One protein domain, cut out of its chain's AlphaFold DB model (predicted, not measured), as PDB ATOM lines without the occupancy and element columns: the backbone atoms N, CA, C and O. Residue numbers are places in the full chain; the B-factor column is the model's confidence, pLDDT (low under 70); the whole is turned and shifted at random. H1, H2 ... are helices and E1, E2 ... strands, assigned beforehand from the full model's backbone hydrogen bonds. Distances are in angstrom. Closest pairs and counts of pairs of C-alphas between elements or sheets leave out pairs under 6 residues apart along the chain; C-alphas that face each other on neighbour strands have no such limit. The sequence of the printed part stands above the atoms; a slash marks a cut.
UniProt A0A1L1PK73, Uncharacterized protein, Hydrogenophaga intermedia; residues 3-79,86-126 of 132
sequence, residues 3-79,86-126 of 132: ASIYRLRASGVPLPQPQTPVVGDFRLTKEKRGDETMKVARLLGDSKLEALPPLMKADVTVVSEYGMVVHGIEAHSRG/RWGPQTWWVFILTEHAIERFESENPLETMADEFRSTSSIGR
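What this domain is: This is residues 3 to 79 and 86 to 126 of the 132 residues of an uncharacterized protein of Hydrogenophaga intermedia (UniProt A0A1L1PK73). A small closed barrel of six antiparallel strands makes the body, and a short helix H1 followed by a longer helix H2 leaves it at one end, where residues 115 to 126 stick out as an arm. The hairpin of E2 and E3 reaches away from that arm, with its tip at Gly 34. The printed part has 118 residues, with the order E1 E2 E3 E4 E5 E6 H1 H2, in the mixed class of helices and strands. It is compact, with a radius of gyration of the C-alphas of 15.5 A, yet elongated, spanning 52 by 30 by 29 A.

How they stand to each other: E1, residues 3 to 7, is the antiparallel neighbour of E2, residues 22 to 33, with N 5 and O 22 2.8 A apart; the two form a hairpin. E2 bends by 71 degrees at residue 25 and pairs with E1 over residues 22 to 24 and with E3, residues 36 to 44, over residues 25 to 33; N 29 and O 40 are 2.9 A apart. E4, residues 55 to 63, is antiparallel to E3, with N 55 and O 41 2.9 A apart, and bends by 82 degrees at residue 58. E5, residues 67 to 77, is antiparallel to E4, with N 71 and O 59 2.8 A apart. E1 to E5 form a meander, each strand the antiparallel neighbour of the one before. E6, residues 86 to 96, is antiparallel to E5, with N 90 and O 72 2.8 A apart, and closes the barrel on E1, with N 4 and O 95 2.8 A apart. H1, residues 99 to 105, is not on the barrel. H2, residues 110 to 124, is only just on it, with 5 pairs of C-alphas within 10 A; the closest C-alphas of E6 and H2, those of Phe 95 and Pro 110, are 8.0 A apart. H1 and H2 meet only through their link. In H1 and H2 every O i to N i+4 pair is within hydrogen-bond range.

Where its parts are: E1 begins at C-alpha 3 (139.097, 140.564, 114.282). From first to last C-alpha E2 measures 26.6 A, E3 23.6 A, E4 17.3 A, E5 27.9 A and E6 28.8 A. H1 measures 10.1 A; H2, 21.4 A, ends at C-alpha 124 (154.099, 167.435, 122.098).

The domain as a whole: The two C-alphas farthest apart, those of Gly 34 and Arg 126, are 52.9 A apart. Residues 80 to 85 are not printed, and C-alphas 79 and 86 are 11.3 A apart across this cut. The link from E1 to E2 is long, 14 residues, within which residues 9 to 10 pair antiparallel with residues 13 to 14. Residues 78 to 79 and 121 to 126 have pLDDT under 70.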
ATOM      1  N   ALA A   3     139.176 139.153 113.943       93.44
ATOM      2  CA  ALA A   3     139.097 140.564 114.282       93.44
ATOM      3  C   ALA A   3     138.200 140.803 115.497       93.44
ATOM      4  O   ALA A   3     137.317 140.001 115.805       93.44
ATOM      5  N   SER A   4     138.422 141.943 116.136       93.81
ATOM      6  CA  SER A   4     137.576 142.536 117.161       93.81
ATOM      7  C   SER A   4     136.874 143.756 116.562       93.81
ATOM      8  O   SER A   4     137.531 144.652 116.028       93.81
ATOM      9  N   ILE A   5     135.540 143.780 116.571       93.69
ATOM     10  CA  ILE A   5     134.759 144.865 115.970       93.69
ATOM     11  C   ILE A   5     134.160 145.755 117.042       93.69
ATOM     12  O   ILE A   5     133.318 145.326 117.830       93.69
ATOM     13  N   TYR A   6     134.524 147.028 116.971       93.62
ATOM     14  CA  TYR A   6     133.994 148.093 117.798       93.62
ATOM     15  C   TYR A   6     132.987 148.897 116.991       93.62
ATOM     16  O   TYR A   6     133.291 149.443 115.925       93.62
ATOM     17  N   ARG A   7     131.763 148.995 117.500       91.56
ATOM     18  CA  ARG A   7     130.726 149.823 116.882       91.56
ATOM     19  C   ARG A   7     130.856 151.239 117.411       91.56
ATOM     20  O   ARG A   7     130.802 151.451 118.620       91.56
ATOM     21  N   LEU A   8     131.018 152.192 116.496       85.94
ATOM     22  CA  LEU A   8     131.243 153.601 116.834       85.94
ATOM     23  C   LEU A   8     129.969 154.445 116.742       85.94
ATOM     24  O   LEU A   8     129.942 155.578 117.224       85.94
ATOM     25  N   ARG A   9     128.918 153.930 116.094       83.88
ATOM     26  CA  ARG A   9     127.652 154.639 115.900       83.88
ATOM     27  C   ARG A   9     126.444 153.763 116.230       83.88
ATOM     28  O   ARG A   9     126.491 152.532 116.205       83.88
ATOM     29  N   ALA A  10     125.321 154.415 116.499       76.81
ATOM     30  CA  ALA A  10     124.002 153.796 116.524       76.81
ATOM     31  C   ALA A  10     123.081 154.574 115.581       76.81
ATOM     32  O   ALA A  10     122.757 155.731 115.839       76.81
ATOM     33  N   SER A  11     122.711 153.954 114.453       78.25
ATOM     34  CA  SER A  11     121.876 154.577 113.415       78.25
ATOM     35  C   SER A  11     122.376 155.970 112.987       78.25
ATOM     36  O   SER A  11     121.605 156.916 112.864       78.25
ATOM     37  N   GLY A  12     123.689 156.104 112.790       74.81
ATOM     38  CA  GLY A  12     124.344 157.343 112.368       74.81
ATOM     39  C   GLY A  12     124.788 158.272 113.487       74.81
ATOM     40  O   GLY A  12     125.646 159.117 113.239       74.81
ATOM     41  N   VAL A  13     124.292 158.104 114.711       81.62
ATOM     42  CA  VAL A  13     124.685 158.943 115.849       81.62
ATOM     43  C   VAL A  13     125.996 158.411 116.445       81.62
ATOM     44  O   VAL A  13     126.049 157.218 116.750       81.62
ATOM     45  N   PRO A  14     127.057 159.235 116.590       84.31
ATOM     46  CA  PRO A  14     128.271 158.852 117.311       84.31
ATOM     47  C   PRO A  14     127.945 158.384 118.723       84.31
ATOM     48  O   PRO A  14     127.181 159.033 119.436       84.31
ATOM     49  N   LEU A  15     128.531 157.264 119.126       79.88
ATOM     50  CA  LEU A  15     128.446 156.819 120.505       79.88
ATOM     51  C   LEU A  15     129.463 157.588 121.362       79.88
ATOM     52  O   LEU A  15     130.559 157.873 120.877       79.88
ATOM     53  N   PRO A  16     129.132 157.913 122.627       75.56
ATOM     54  CA  PRO A  16     130.067 158.576 123.539       75.56
ATOM     55  C   PRO A  16     131.292 157.702 123.831       75.56
ATOM     56  O   PRO A  16     132.384 158.218 124.038       75.56
ATOM     57  N   GLN A  17     131.102 156.382 123.794       78.44
ATOM     58  CA  GLN A  17     132.158 155.384 123.815       78.44
ATOM     59  C   GLN A  17     131.798 154.240 122.858       78.44
ATOM     60  O   GLN A  17     130.608 153.961 122.665       78.44
ATOM     61  N   PRO A  18     132.792 153.570 122.260       79.94
ATOM     62  CA  PRO A  18     132.564 152.364 121.479       79.94
ATOM     63  C   PRO A  18     131.774 151.318 122.278       79.94
ATOM     64  O   PRO A  18     131.947 151.192 123.490       79.94
ATOM     65  N   GLN A  19     130.912 150.548 121.611       82.19
ATOM     66  CA  GLN A  19     130.303 149.380 122.262       82.19
ATOM     67  C   GLN A  19     131.364 148.325 122.588       82.19
ATOM     68  O   GLN A  19     132.416 148.287 121.943       82.19
ATOM     69  N   THR A  20     131.047 147.438 123.540       86.19
ATOM     70  CA  THR A  20     131.857 146.251 123.831       86.19
ATOM     71  C   THR A  20     132.200 145.530 122.528       86.19
ATOM     72  O   THR A  20     131.287 145.256 121.737       86.19
ATOM     73  N   PRO A  21     133.488 145.247 122.281       91.62
ATOM     74  CA  PRO A  21     133.895 144.634 121.035       91.62
ATOM     75  C   PRO A  21     133.291 143.244 120.863       91.62
ATOM     76  O   PRO A  21     133.213 142.462 121.811       91.62
ATOM     77  N   VAL A  22     132.929 142.917 119.624       92.62
ATOM     78  CA  VAL A  22     132.536 141.558 119.247       92.62
ATOM     79  C   VAL A  22     133.665 140.931 118.448       92.62
ATOM     80  O   VAL A  22     134.100 141.481 117.436       92.62
ATOM     81  N   VAL A  23     134.144 139.779 118.909       93.38
ATOM     82  CA  VAL A  23     135.241 139.046 118.272       93.38
ATOM     83  C   VAL A  23     134.683 137.993 117.322       93.38
ATOM     84  O   VAL A  23     133.697 137.323 117.621       93.38
ATOM     85  N   GLY A  24     135.325 137.830 116.169       94.50
ATOM     86  CA  GLY A  24     134.929 136.826 115.192       94.50
ATOM     87  C   GLY A  24     135.794 136.817 113.940       94.50
ATOM     88  O   GLY A  24     136.817 137.496 113.840       94.50
ATOM     89  N   ASP A  25     135.361 136.039 112.956       96.00
ATOM     90  CA  ASP A  25     135.960 135.980 111.630       96.00
ATOM     91  C   ASP A  25     135.368 137.088 110.751       96.00
ATOM     92  O   ASP A  25     134.244 136.983 110.249       96.00
ATOM     93  N   PHE A  26     136.140 138.151 110.534       96.00
ATOM     94  CA  PHE A  26     135.774 139.233 109.629       96.00
ATOM     95  C   PHE A  26     135.915 138.811 108.163       96.00
ATOM     96  O   PHE A  26     136.901 138.170 107.762       96.00
ATOM     97  N   ARG A  27     134.923 139.196 107.353       95.94
ATOM     98  CA  ARG A  27     134.892 139.000 105.902       95.94
ATOM     99  C   ARG A  27     134.338 140.234 105.202       95.94
ATOM    100  O   ARG A  27     133.292 140.748 105.589       95.94
ATOM    101  N   LEU A  28     134.996 140.636 104.119       95.81
ATOM    102  CA  LEU A  28     134.495 141.633 103.178       95.81
ATOM    103  C   LEU A  28     134.277 140.953 101.824       95.81
ATOM    104  O   LEU A  28     135.226 140.477 101.205       95.81
ATOM    105  N   THR A  29     133.030 140.880 101.373       96.50
ATOM    106  CA  THR A  29     132.637 140.143 100.161       96.50
ATOM    107  C   THR A  29     131.877 141.040  99.197       96.50
ATOM    108  O   THR A  29     131.168 141.945  99.628       96.50
ATOM    109  N   LYS A  30     131.988 140.787  97.890       96.62
ATOM    110  CA  LYS A  30     131.099 141.391  96.888       96.62
ATOM    111  C   LYS A  30     129.874 140.502  96.711       96.62
ATOM    112  O   LYS A  30     130.026 139.299  96.524       96.62
ATOM    113  N   GLU A  31     128.688 141.089  96.740       95.44
ATOM    114  CA  GLU A  31     127.420 140.382  96.575       95.44
ATOM    115  C   GLU A  31     126.538 141.069  95.549       95.44
ATOM    116  O   GLU A  31     126.519 142.296  95.462       95.44
ATOM    117  N   LYS A  32     125.768 140.267  94.813       93.88
ATOM    118  CA  LYS A  32     124.745 140.750  93.893       93.88
ATOM    119  C   LYS A  32     123.382 140.721  94.587       93.88
ATOM    120  O   LYS A  32     122.963 139.670  95.069       93.88
ATOM    121  N   ARG A  33     122.683 141.858  94.633       86.44
ATOM    122  CA  ARG A  33     121.290 141.966  95.092       86.44
ATOM    123  C   ARG A  33     120.455 142.679  94.037       86.44
ATOM    124  O   ARG A  33     120.604 143.880  93.834       86.44
ATOM    125  N   GLY A  34     119.581 141.922  93.372       88.75
ATOM    126  CA  GLY A  34     118.937 142.391  92.146       88.75
ATOM    127  C   GLY A  34     120.003 142.724  91.102       88.75
ATOM    128  O   GLY A  34     120.866 141.891  90.816       88.75
ATOM    129  N   ASP A  35     119.986 143.961  90.615       90.94
ATOM    130  CA  ASP A  35     120.939 144.459  89.619       90.94
ATOM    131  C   ASP A  35     122.160 145.167  90.233       90.94
ATOM    132  O   ASP A  35     123.118 145.479  89.527       90.94
ATOM    133  N   GLU A  36     122.179 145.385  91.552       91.81
ATOM    134  CA  GLU A  36     123.287 146.056  92.237       91.81
ATOM    135  C   GLU A  36     124.329 145.031  92.718       91.81
ATOM    136  O   GLU A  36     123.997 144.045  93.382       91.81
ATOM    137  N   THR A  37     125.609 145.275  92.420       94.25
ATOM    138  CA  THR A  37     126.730 144.582  93.075       94.25
ATOM    139  C   THR A  37     127.306 145.488  94.152       94.25
ATOM    140  O   THR A  37     127.779 146.580  93.850       94.25
ATOM    141  N   MET A  38     127.300 145.033  95.401       95.31
ATOM    142  CA  MET A  38     127.753 145.818  96.549       95.31
ATOM    143  C   MET A  38     128.737 145.041  97.418       95.31
ATOM    144  O   MET A  38     128.727 143.812  97.457       95.31
ATOM    145  N   LYS A  39     129.592 145.765  98.140       97.31
ATOM    146  CA  LYS A  39     130.424 145.183  99.194       97.31
ATOM    147  C   LYS A  39     129.578 144.978 100.451       97.31
ATOM    148  O   LYS A  39     128.779 145.843 100.814       97.31
ATOM    149  N   VAL A  40     129.778 143.852 101.117       97.06
ATOM    150  CA  VAL A  40     129.131 143.499 102.381       97.06
ATOM    151  C   VAL A  40     130.213 143.083 103.366       97.06
ATOM    152  O   VAL A  40     131.021 142.202 103.064       97.06
ATOM    153  N   ALA A  41     130.233 143.733 104.526       97.31
ATOM    154  CA  ALA A  41     131.099 143.373 105.638       97.31
ATOM    155  C   ALA A  41     130.326 142.503 106.635       97.31
ATOM    156  O   ALA A  41     129.196 142.816 107.014       97.31
ATOM    157  N   ARG A  42     130.944 141.397 107.050       97.12
ATOM    158  CA  ARG A  42     130.383 140.432 108.000       97.12
ATOM    159  C   ARG A  42     131.372 140.107 109.092       97.12
ATOM    160  O   ARG A  42     132.574 140.027 108.841       97.12
ATOM    161  N   LEU A  43     130.828 139.828 110.268       96.44
ATOM    162  CA  LEU A  43     131.545 139.201 111.361       96.44
ATOM    163  C   LEU A  43     130.868 137.876 111.677       96.44
ATOM    164  O   LEU A  43     129.711 137.861 112.091       96.44
ATOM    165  N   LEU A  44     131.574 136.772 111.459       96.06
ATOM    166  CA  LEU A  44     131.070 135.442 111.786       96.06
ATOM    167  C   LEU A  44     131.598 135.026 113.157       96.06
ATOM    168  O   LEU A  44     132.801 135.086 113.396       96.06
ATOM    169  N   GLY A  45     130.707 134.607 114.050       93.19
ATOM    170  CA  GLY A  45     131.088 134.035 115.338       93.19
ATOM    171  C   GLY A  45     131.639 132.617 115.196       93.19
ATOM    172  O   GLY A  45     131.742 132.063 114.096       93.19
ATOM    173  N   ASP A  46     131.942 131.989 116.328       89.75
ATOM    174  CA  ASP A  46     132.525 130.641 116.346       89.75
ATOM    175  C   ASP A  46     131.555 129.577 115.804       89.75
ATOM    176  O   ASP A  46     131.975 128.637 115.129       89.75
ATOM    177  N   SER A  47     130.244 129.794 115.964       89.88
ATOM    178  CA  SER A  47     129.179 128.980 115.355       89.88
ATOM    179  C   SER A  47     129.023 129.172 113.840       89.88
ATOM    180  O   SER A  47     128.121 128.595 113.239       89.88
ATOM    181  N   LYS A  48     129.862 130.010 113.214       86.69
ATOM    182  CA  LYS A  48     129.777 130.452 111.809       86.69
ATOM    183  C   LYS A  48     128.519 131.248 111.451       86.69
ATOM    184  O   LYS A  48     128.375 131.656 110.300       86.69
ATOM    185  N   LEU A  49     127.658 131.533 112.425       91.38
ATOM    186  CA  LEU A  49     126.561 132.483 112.287       91.38
ATOM    187  C   LEU A  49     127.078 133.922 112.372       91.38
ATOM    188  O   LEU A  49     128.144 134.182 112.934       91.38
ATOM    189  N   GLU A  50     126.317 134.860 111.817       92.44
ATOM    190  CA  GLU A  50     126.615 136.287 111.920       92.44
ATOM    191  C   GLU A  50     126.559 136.724 113.397       92.44
ATOM    192  O   GLU A  50     125.514 136.661 114.040       92.44
ATOM    193  N   ALA A  51     127.707 137.138 113.944       92.94
ATOM    194  CA  ALA A  51     127.836 137.639 115.315       92.94
ATOM    195  C   ALA A  51     127.374 139.100 115.445       92.94
ATOM    196  O   ALA A  51     127.017 139.557 116.528       92.94
ATOM    197  N   LEU A  52     127.373 139.827 114.328       92.62
ATOM    198  CA  LEU A  52     126.799 141.159 114.182       92.62
ATOM    199  C   LEU A  52     125.927 141.191 112.923       92.62
ATOM    200  O   LEU A  52     126.266 140.501 111.957       92.62
ATOM    201  N   PRO A  53     124.863 142.017 112.886       93.19
ATOM    202  CA  PRO A  53     124.132 142.253 111.650       93.19
ATOM    203  C   PRO A  53     125.090 142.719 110.541       93.19
ATOM    204  O   PRO A  53     125.982 143.525 110.811       93.19
ATOM    205  N   PRO A  54     124.937 142.237 109.300       94.75
ATOM    206  CA  PRO A  54     125.873 142.531 108.231       94.75
ATOM    207  C   PRO A  54     125.803 144.009 107.849       94.75
ATOM    208  O   PRO A  54     124.729 144.616 107.794       94.75
ATOM    209  N   LEU A  55     126.965 144.572 107.538       95.38
ATOM    210  CA  LEU A  55     127.092 145.946 107.090       95.38
ATOM    211  C   LEU A  55     127.023 145.975 105.558       95.38
ATOM    212  O   LEU A  55     127.948 145.555 104.859       95.38
ATOM    213  N   MET A  56     125.894 146.442 105.036       95.38
ATOM    214  CA  MET A  56     125.611 146.535 103.603       95.38
ATOM    215  C   MET A  56     126.229 147.801 103.006       95.38
ATOM    216  O   MET A  56     126.399 148.797 103.709       95.38
ATOM    217  N   LYS A  57     126.518 147.789 101.696       95.38
ATOM    218  CA  LYS A  57     127.183 148.908 100.995       95.38
ATOM    219  C   LYS A  57     128.462 149.344 101.724       95.38
ATOM    220  O   LYS A  57     128.705 150.530 101.920       95.38
ATOM    221  N   ALA A  58     129.233 148.351 102.162       96.62
ATOM    222  CA  ALA A  58     130.403 148.544 102.996       96.62
ATOM    223  C   ALA A  58     131.513 149.284 102.239       96.62
ATOM    224  O   ALA A  58     131.921 148.859 101.154       96.62
ATOM    225  N   ASP A  59     132.045 150.338 102.840       96.25
ATOM    226  CA  ASP A  59     133.175 151.094 102.320       96.25
ATOM    227  C   ASP A  59     134.280 151.221 103.366       96.25
ATOM    228  O   ASP A  59     134.015 151.529 104.528       96.25
ATOM    229  N   VAL A  60     135.516 150.945 102.953       94.62
ATOM    230  CA  VAL A  60     136.691 150.964 103.832       94.62
ATOM    231  C   VAL A  60     137.379 152.306 103.650       94.62
ATOM    232  O   VAL A  60     137.875 152.590 102.563       94.62
ATOM    233  N   THR A  61     137.404 153.127 104.697       92.12
ATOM    234  CA  THR A  61     137.844 154.531 104.600       92.12
ATOM    235  C   THR A  61     139.238 154.772 105.159       92.12
ATOM    236  O   THR A  61     139.963 155.624 104.657       92.12
ATOM    237  N   VAL A  62     139.631 154.021 106.186       87.38
ATOM    238  CA  VAL A  62     140.946 154.129 106.828       87.38
ATOM    239  C   VAL A  62     141.493 152.730 107.022       87.38
ATOM    240  O   VAL A  62     140.761 151.850 107.471       87.38
ATOM    241  N   VAL A  63     142.773 152.538 106.708       88.06
ATOM    242  CA  VAL A  63     143.513 151.300 106.959       88.06
ATOM    243  C   VAL A  63     144.790 151.666 107.705       88.06
ATOM    244  O   VAL A  63     145.508 152.576 107.296       88.06
ATOM    245  N   SER A  64     145.049 150.971 108.802       85.31
ATOM    246  CA  SER A  64     146.297 151.023 109.555       85.31
ATOM    247  C   SER A  64     146.885 149.620 109.670       85.31
ATOM    248  O   SER A  64     146.292 148.639 109.220       85.31
ATOM    249  N   GLU A  65     148.052 149.519 110.297       82.81
ATOM    250  CA  GLU A  65     148.686 148.238 110.620       82.81
ATOM    251  C   GLU A  65     147.793 147.335 111.487       82.81
ATOM    252  O   GLU A  65     147.779 146.117 111.323       82.81
ATOM    253  N   TYR A  66     146.999 147.939 112.373       85.00
ATOM    254  CA  TYR A  66     146.216 147.219 113.375       85.00
ATOM    255  C   TYR A  66     144.742 147.061 113.007       85.00
ATOM    256  O   TYR A  66     143.991 146.398 113.720       85.00
ATOM    257  N   GLY A  67     144.275 147.685 111.926       90.50
ATOM    258  CA  GLY A  67     142.855 147.649 111.634       90.50
ATOM    259  C   GLY A  67     142.384 148.524 110.495       90.50
ATOM    260  O   GLY A  67     143.154 149.066 109.706       90.50
ATOM    261  N   MET A  68     141.067 148.652 110.408       94.25
ATOM    262  CA  MET A  68     140.413 149.487 109.413       94.25
ATOM    263  C   MET A  68     139.082 150.047 109.909       94.25
ATOM    264  O   MET A  68     138.427 149.465 110.773       94.25
ATOM    265  N   VAL A  69     138.655 151.164 109.332       93.50
ATOM    266  CA  VAL A  69     137.311 151.717 109.536       93.50
ATOM    267  C   VAL A  69     136.437 151.337 108.348       93.50
ATOM    268  O   VAL A  69     136.808 151.572 107.197       93.50
ATOM    269  N   VAL A  70     135.266 150.769 108.631       95.94
ATOM    270  CA  VAL A  70     134.278 150.369 107.630       95.94
ATOM    271  C   VAL A  70     132.961 151.091 107.887       95.94
ATOM    272  O   VAL A  70     132.380 150.996 108.969       95.94
ATOM    273  N   HIS A  71     132.474 151.805 106.882       95.19
ATOM    274  CA  HIS A  71     131.175 152.467 106.889       95.19
ATOM    275  C   HIS A  71     130.173 151.650 106.085       95.19
ATOM    276  O   HIS A  71     130.541 150.995 105.118       95.19
ATOM    277  N   GLY A  72     128.898 151.710 106.447       94.75
ATOM    278  CA  GLY A  72     127.839 151.133 105.630       94.75
ATOM    279  C   GLY A  72     126.482 151.245 106.300       94.75
ATOM    280  O   GLY A  72     126.280 152.095 107.168       94.75
ATOM    281  N   ILE A  73     125.548 150.401 105.879       94.12
ATOM    282  CA  ILE A  73     124.162 150.403 106.342       94.12
ATOM    283  C   ILE A  73     123.872 149.093 107.071       94.12
ATOM    284  O   ILE A  73     124.055 148.012 106.516       94.12
ATOM    285  N   GLU A  74     123.396 149.193 108.306       92.75
ATOM    286  CA  GLU A  74     123.052 148.057 109.159       92.75
ATOM    287  C   GLU A  74     121.529 147.991 109.356       92.75
ATOM    288  O   GLU A  74     120.850 149.023 109.434       92.75
ATOM    289  N   ALA A  75     120.985 146.777 109.436       88.69
ATOM    290  CA  ALA A  75     119.600 146.547 109.828       88.69
ATOM    291  C   ALA A  75     119.468 146.512 111.357       88.69
ATOM    292  O   ALA A  75     120.162 145.766 112.044       88.69
ATOM    293  N   HIS A  76     118.507 147.261 111.886       80.81
ATOM    294  CA  HIS A  76     118.148 147.288 113.295       80.81
ATOM    295  C   HIS A  76     116.725 146.753 113.473       80.81
ATOM    296  O   HIS A  76     115.765 147.310 112.928       80.81
ATOM    297  N   SER A  77     116.577 145.691 114.265       71.12
ATOM    298  CA  SER A  77     115.265 145.237 114.729       71.12
ATOM    299  C   SER A  77     114.890 145.957 116.024       71.12
ATOM    300  O   SER A  77     115.682 146.030 116.962       71.12
ATOM    301  N   ARG A  78     113.666 146.486 116.090       61.34
ATOM    302  CA  ARG A  78     113.045 146.929 117.345       61.34
ATOM    303  C   ARG A  78     112.338 145.724 117.955       61.34
ATOM    304  O   ARG A  78     111.166 145.544 117.658       61.34
ATOM    305  N   GLY A  79     113.046 144.883 118.711       53.28
ATOM    306  CA  GLY A  79     112.539 143.615 119.261       53.28
ATOM    307  C   GLY A  79     111.035 143.623 119.588       53.28
ATOM    308  O   GLY A  79     110.585 144.352 120.465       53.28
ATOM    309  N   ARG A  86     114.485 148.705 110.653       84.94
ATOM    310  CA  ARG A  86     115.025 150.016 110.278       84.94
ATOM    311  C   ARG A  86     116.435 149.852 109.753       84.94
ATOM    312  O   ARG A  86     117.246 149.185 110.378       84.94
ATOM    313  N   TRP A  87     116.728 150.504 108.641       88.56
ATOM    314  CA  TRP A  87     118.071 150.556 108.081       88.56
ATOM    315  C   TRP A  87     118.700 151.888 108.455       88.56
ATOM    316  O   TRP A  87     118.059 152.931 108.322       88.56
ATOM    317  N   GLY A  88     119.925 151.854 108.965       90.62
ATOM    318  CA  GLY A  88     120.616 153.054 109.416       90.62
ATOM    319  C   GLY A  88     122.107 152.999 109.119       90.62
ATOM    320  O   GLY A  88     122.677 151.908 109.040       90.62
ATOM    321  N   PRO A  89     122.755 154.163 108.951       92.69
ATOM    322  CA  PRO A  89     124.194 154.210 108.785       92.69
ATOM    323  C   PRO A  89     124.904 153.715 110.045       92.69
ATOM    324  O   PRO A  89     124.480 153.967 111.176       92.69
ATOM    325  N   GLN A  90     126.012 153.022 109.834       93.69
ATOM    326  CA  GLN A  90     126.828 152.440 110.881       93.69
ATOM    327  C   GLN A  90     128.310 152.527 110.504       93.69
ATOM    328  O   GLN A  90     128.678 152.506 109.328       93.69
ATOM    329  N   THR A  91     129.156 152.635 111.526       94.38
ATOM    330  CA  THR A  91     130.611 152.607 111.407       94.38
ATOM    331  C   THR A  91     131.174 151.540 112.334       94.38
ATOM    332  O   THR A  91     130.951 151.565 113.548       94.38
ATOM    333  N   TRP A  92     131.912 150.612 111.741       94.50
ATOM    334  CA  TRP A  92     132.703 149.608 112.431       94.50
ATOM    335  C   TRP A  92     134.162 150.034 112.416       94.50
ATOM    336  O   TRP A  92     134.701 150.369 111.362       94.50
ATOM    337  N   TRP A  93     134.810 149.980 113.569       94.12
ATOM    338  CA  TRP A  93     136.258 149.889 113.618       94.12
ATOM    339  C   TRP A  93     136.641 148.427 113.813       94.12
ATOM    340  O   TRP A  93     136.230 147.782 114.778       94.12
ATOM    341  N   VAL A  94     137.355 147.894 112.831       94.56
ATOM    342  CA  VAL A  94     137.749 146.493 112.734       94.56
ATOM    343  C   VAL A  94     139.206 146.410 113.146       94.56
ATOM    344  O   VAL A  94     140.090 146.762 112.368       94.56
ATOM    345  N   PHE A  95     139.449 145.952 114.366       93.56
ATOM    346  CA  PHE A  95     140.783 145.697 114.884       93.56
ATOM    347  C   PHE A  95     141.213 144.279 114.509       93.56
ATOM    348  O   PHE A  95     140.556 143.305 114.883       93.56
ATOM    349  N   ILE A  96     142.271 144.152 113.714       91.19
ATOM    350  CA  ILE A  96     142.739 142.871 113.183       91.19
ATOM    351  C   ILE A  96     143.619 142.209 114.240       91.19
ATOM    352  O   ILE A  96     144.632 142.761 114.653       91.19
ATOM    353  N   LEU A  97     143.244 140.998 114.647       85.25
ATOM    354  CA  LEU A  97     143.971 140.233 115.656       85.25
ATOM    355  C   LEU A  97     145.123 139.469 114.990       85.25
ATOM    356  O   LEU A  97     145.006 138.279 114.699       85.25
ATOM    357  N   THR A  98     146.203 140.186 114.679       85.75
ATOM    358  CA  THR A  98     147.501 139.607 114.295       85.75
ATOM    359  C   THR A  98     148.325 139.274 115.541       85.75
ATOM    360  O   THR A  98     148.033 139.785 116.619       85.75
ATOM    361  N   GLU A  99     149.374 138.456 115.408       83.50
ATOM    362  CA  GLU A  99     150.314 138.185 116.513       83.50
ATOM    363  C   GLU A  99     150.894 139.490 117.078       83.50
ATOM    364  O   GLU A  99     150.810 139.729 118.277       83.50
ATOM    365  N   HIS A 100     151.332 140.399 116.201       82.31
ATOM    366  CA  HIS A 100     151.842 141.711 116.601       82.31
ATOM    367  C   HIS A 100     150.812 142.554 117.372       82.31
ATOM    368  O   HIS A 100     151.144 143.222 118.350       82.31
ATOM    369  N   ALA A 101     149.543 142.518 116.954       83.62
ATOM    370  CA  ALA A 101     148.470 143.216 117.653       83.62
ATOM    371  C   ALA A 101     148.173 142.582 119.023       83.62
ATOM    372  O   ALA A 101     147.897 143.296 119.981       83.62
ATOM    373  N   ILE A 102     148.237 141.255 119.133       83.62
ATOM    374  CA  ILE A 102     148.021 140.561 120.405       83.62
ATOM    375  C   ILE A 102     149.139 140.912 121.386       83.62
ATOM    376  O   ILE A 102     148.834 141.373 122.476       83.62
ATOM    377  N   GLU A 103     150.406 140.792 120.985       84.25
ATOM    378  CA  GLU A 103     151.558 141.140 121.833       84.25
ATOM    379  C   GLU A 103     151.514 142.594 122.314       84.25
ATOM    380  O   GLU A 103     151.866 142.897 123.452       84.25
ATOM    381  N   ARG A 104     151.066 143.514 121.451       82.25
ATOM    382  CA  ARG A 104     151.000 144.940 121.778       82.25
ATOM    383  C   ARG A 104     149.857 145.296 122.732       82.25
ATOM    384  O   ARG A 104     150.013 146.224 123.516       82.25
ATOM    385  N   PHE A 105     148.712 144.617 122.639       82.19
ATOM    386  CA  PHE A 105     147.471 145.020 123.317       82.19
ATOM    387  C   PHE A 105     146.877 143.927 124.224       82.19
ATOM    388  O   PHE A 105     145.700 144.000 124.570       82.19
ATOM    389  N   GLU A 106     147.664 142.919 124.617       73.00
ATOM    390  CA  GLU A 106     147.221 141.693 125.308       73.00
ATOM    391  C   GLU A 106     146.326 141.942 126.539       73.00
ATOM    392  O   GLU A 106     145.429 141.152 126.834       73.00
ATOM    393  N   SER A 107     146.525 143.068 127.230       71.75
ATOM    394  CA  SER A 107     145.818 143.444 128.460       71.75
ATOM    395  C   SER A 107     145.034 144.759 128.380       71.75
ATOM    396  O   SER A 107     144.542 145.232 129.404       71.75
ATOM    397  N   GLU A 108     144.909 145.368 127.200       76.31
ATOM    398  CA  GLU A 108     144.354 146.718 127.053       76.31
ATOM    399  C   GLU A 108     143.246 146.795 125.999       76.31
ATOM    400  O   GLU A 108     143.146 145.974 125.089       76.31
ATOM    401  N   ASN A 109     142.389 147.815 126.108       78.62
ATOM    402  CA  ASN A 109     141.458 148.143 125.038       78.62
ATOM    403  C   ASN A 109     142.217 148.911 123.941       78.62
ATOM    404  O   ASN A 109     142.534 150.083 124.145       78.62
ATOM    405  N   PRO A 110     142.449 148.326 122.751       82.62
ATOM    406  CA  PRO A 110     143.269 148.948 121.719       82.62
ATOM    407  C   PRO A 110     142.742 150.315 121.257       82.62
ATOM    408  O   PRO A 110     143.541 151.157 120.852       82.62
ATOM    409  N   LEU A 111     141.427 150.587 121.342       80.56
ATOM    410  CA  LEU A 111     140.899 151.928 121.047       80.56
ATOM    411  C   LEU A 111     141.362 152.988 122.041       80.56
ATOM    412  O   LEU A 111     141.625 154.117 121.632       80.56
ATOM    413  N   GLU A 112     141.419 152.647 123.325       81.62
ATOM    414  CA  GLU A 112     141.817 153.579 124.378       81.62
ATOM    415  C   GLU A 112     143.317 153.847 124.295       81.62
ATOM    416  O   GLU A 112     143.713 155.007 124.178       81.62
ATOM    417  N   THR A 113     144.130 152.791 124.192       82.94
ATOM    418  CA  THR A 113     145.587 152.890 124.040       82.94
ATOM    419  C   THR A 113     145.968 153.754 122.832       82.94
ATOM    420  O   THR A 113     146.724 154.718 122.965       82.94
ATOM    421  N   MET A 114     145.385 153.498 121.651       79.44
ATOM    422  CA  MET A 114     145.673 154.306 120.456       79.44
ATOM    423  C   MET A 114     145.170 155.751 120.570       79.44
ATOM    424  O   MET A 114     145.811 156.671 120.054       79.44
ATOM    425  N   ALA A 115     144.033 155.986 121.233       79.19
ATOM    426  CA  ALA A 115     143.534 157.342 121.449       79.19
ATOM    427  C   ALA A 115     144.461 158.148 122.374       79.19
ATOM    428  O   ALA A 115     144.717 159.328 122.112       79.19
ATOM    429  N   ASP A 116     144.988 157.523 123.425       80.56
ATOM    430  CA  ASP A 116     145.895 158.165 124.375       80.56
ATOM    431  C   ASP A 116     147.284 158.424 123.780       80.56
ATOM    432  O   ASP A 116     147.857 159.499 123.995       80.56
ATOM    433  N   GLU A 117     147.789 157.530 122.928       76.94
ATOM    434  CA  GLU A 117     148.996 157.772 122.128       76.94
ATOM    435  C   GLU A 117     148.816 158.960 121.177       76.94
ATOM    436  O   GLU A 117     149.684 159.837 121.087       76.94
ATOM    437  N   PHE A 118     147.674 159.039 120.488       71.94
ATOM    438  CA  PHE A 118     147.389 160.155 119.589       71.94
ATOM    439  C   PHE A 118     147.309 161.485 120.350       71.94
ATOM    440  O   PHE A 118     147.821 162.507 119.887       71.94
ATOM    441  N   ARG A 119     146.718 161.495 121.552       76.44
ATOM    442  CA  ARG A 119     146.716 162.678 122.431       76.44
ATOM    443  C   ARG A 119     148.124 163.049 122.894       76.44
ATOM    444  O   ARG A 119     148.456 164.232 122.889       76.44
ATOM    445  N   SER A 120     148.943 162.063 123.250       71.06
ATOM    446  CA  SER A 120     150.324 162.252 123.720       71.06
ATOM    447  C   SER A 120     151.245 162.783 122.619       71.06
ATOM    448  O   SER A 120     152.047 163.682 122.843       71.06
ATOM    449  N   THR A 121     151.089 162.294 121.391       68.31
ATOM    450  CA  THR A 121     151.834 162.795 120.226       68.31
ATOM    451  C   THR A 121     151.350 164.181 119.794       68.31
ATOM    452  O   THR A 121     152.160 165.054 119.473       68.31
ATOM    453  N   SER A 122     150.041 164.435 119.862       63.56
ATOM    454  CA  SER A 122     149.450 165.740 119.532       63.56
ATOM    455  C   SER A 122     149.780 166.834 120.558       63.56
ATOM    456  O   SER A 122     149.864 168.012 120.198       63.56
ATOM    457  N   SER A 123     149.974 166.480 121.833       59.62
ATOM    458  CA  SER A 123     150.312 167.432 122.902       59.62
ATOM    459  C   SER A 123     151.767 167.911 122.825       59.62
ATOM    460  O   SER A 123     152.025 169.091 123.072       59.62
ATOM    461  N   ILE A 124     152.695 167.065 122.361       57.00
ATOM    462  CA  ILE A 124     154.099 167.435 122.098       57.00
ATOM    463  C   ILE A 124     154.200 168.506 120.991       57.00
ATOM    464  O   ILE A 124     155.040 169.405 121.064       57.00
ATOM    465  N   GLY A 125     153.296 168.492 120.005       49.09
ATOM    466  CA  GLY A 125     153.262 169.473 118.912       49.09
ATOM    467  C   GLY A 125     152.809 170.891 119.303       49.09
ATOM    468  O   GLY A 125     153.045 171.830 118.545       49.09
ATOM    469  N   ARG A 126     152.183 171.090 120.476       50.81
ATOM    470  CA  ARG A 126     151.685 172.412 120.923       50.81
ATOM    471  C   ARG A 126     152.680 173.227 121.758       50.81
ATOM    472  O   ARG A 126     152.397 174.384 122.055       50.81
TER     473      ARG A 126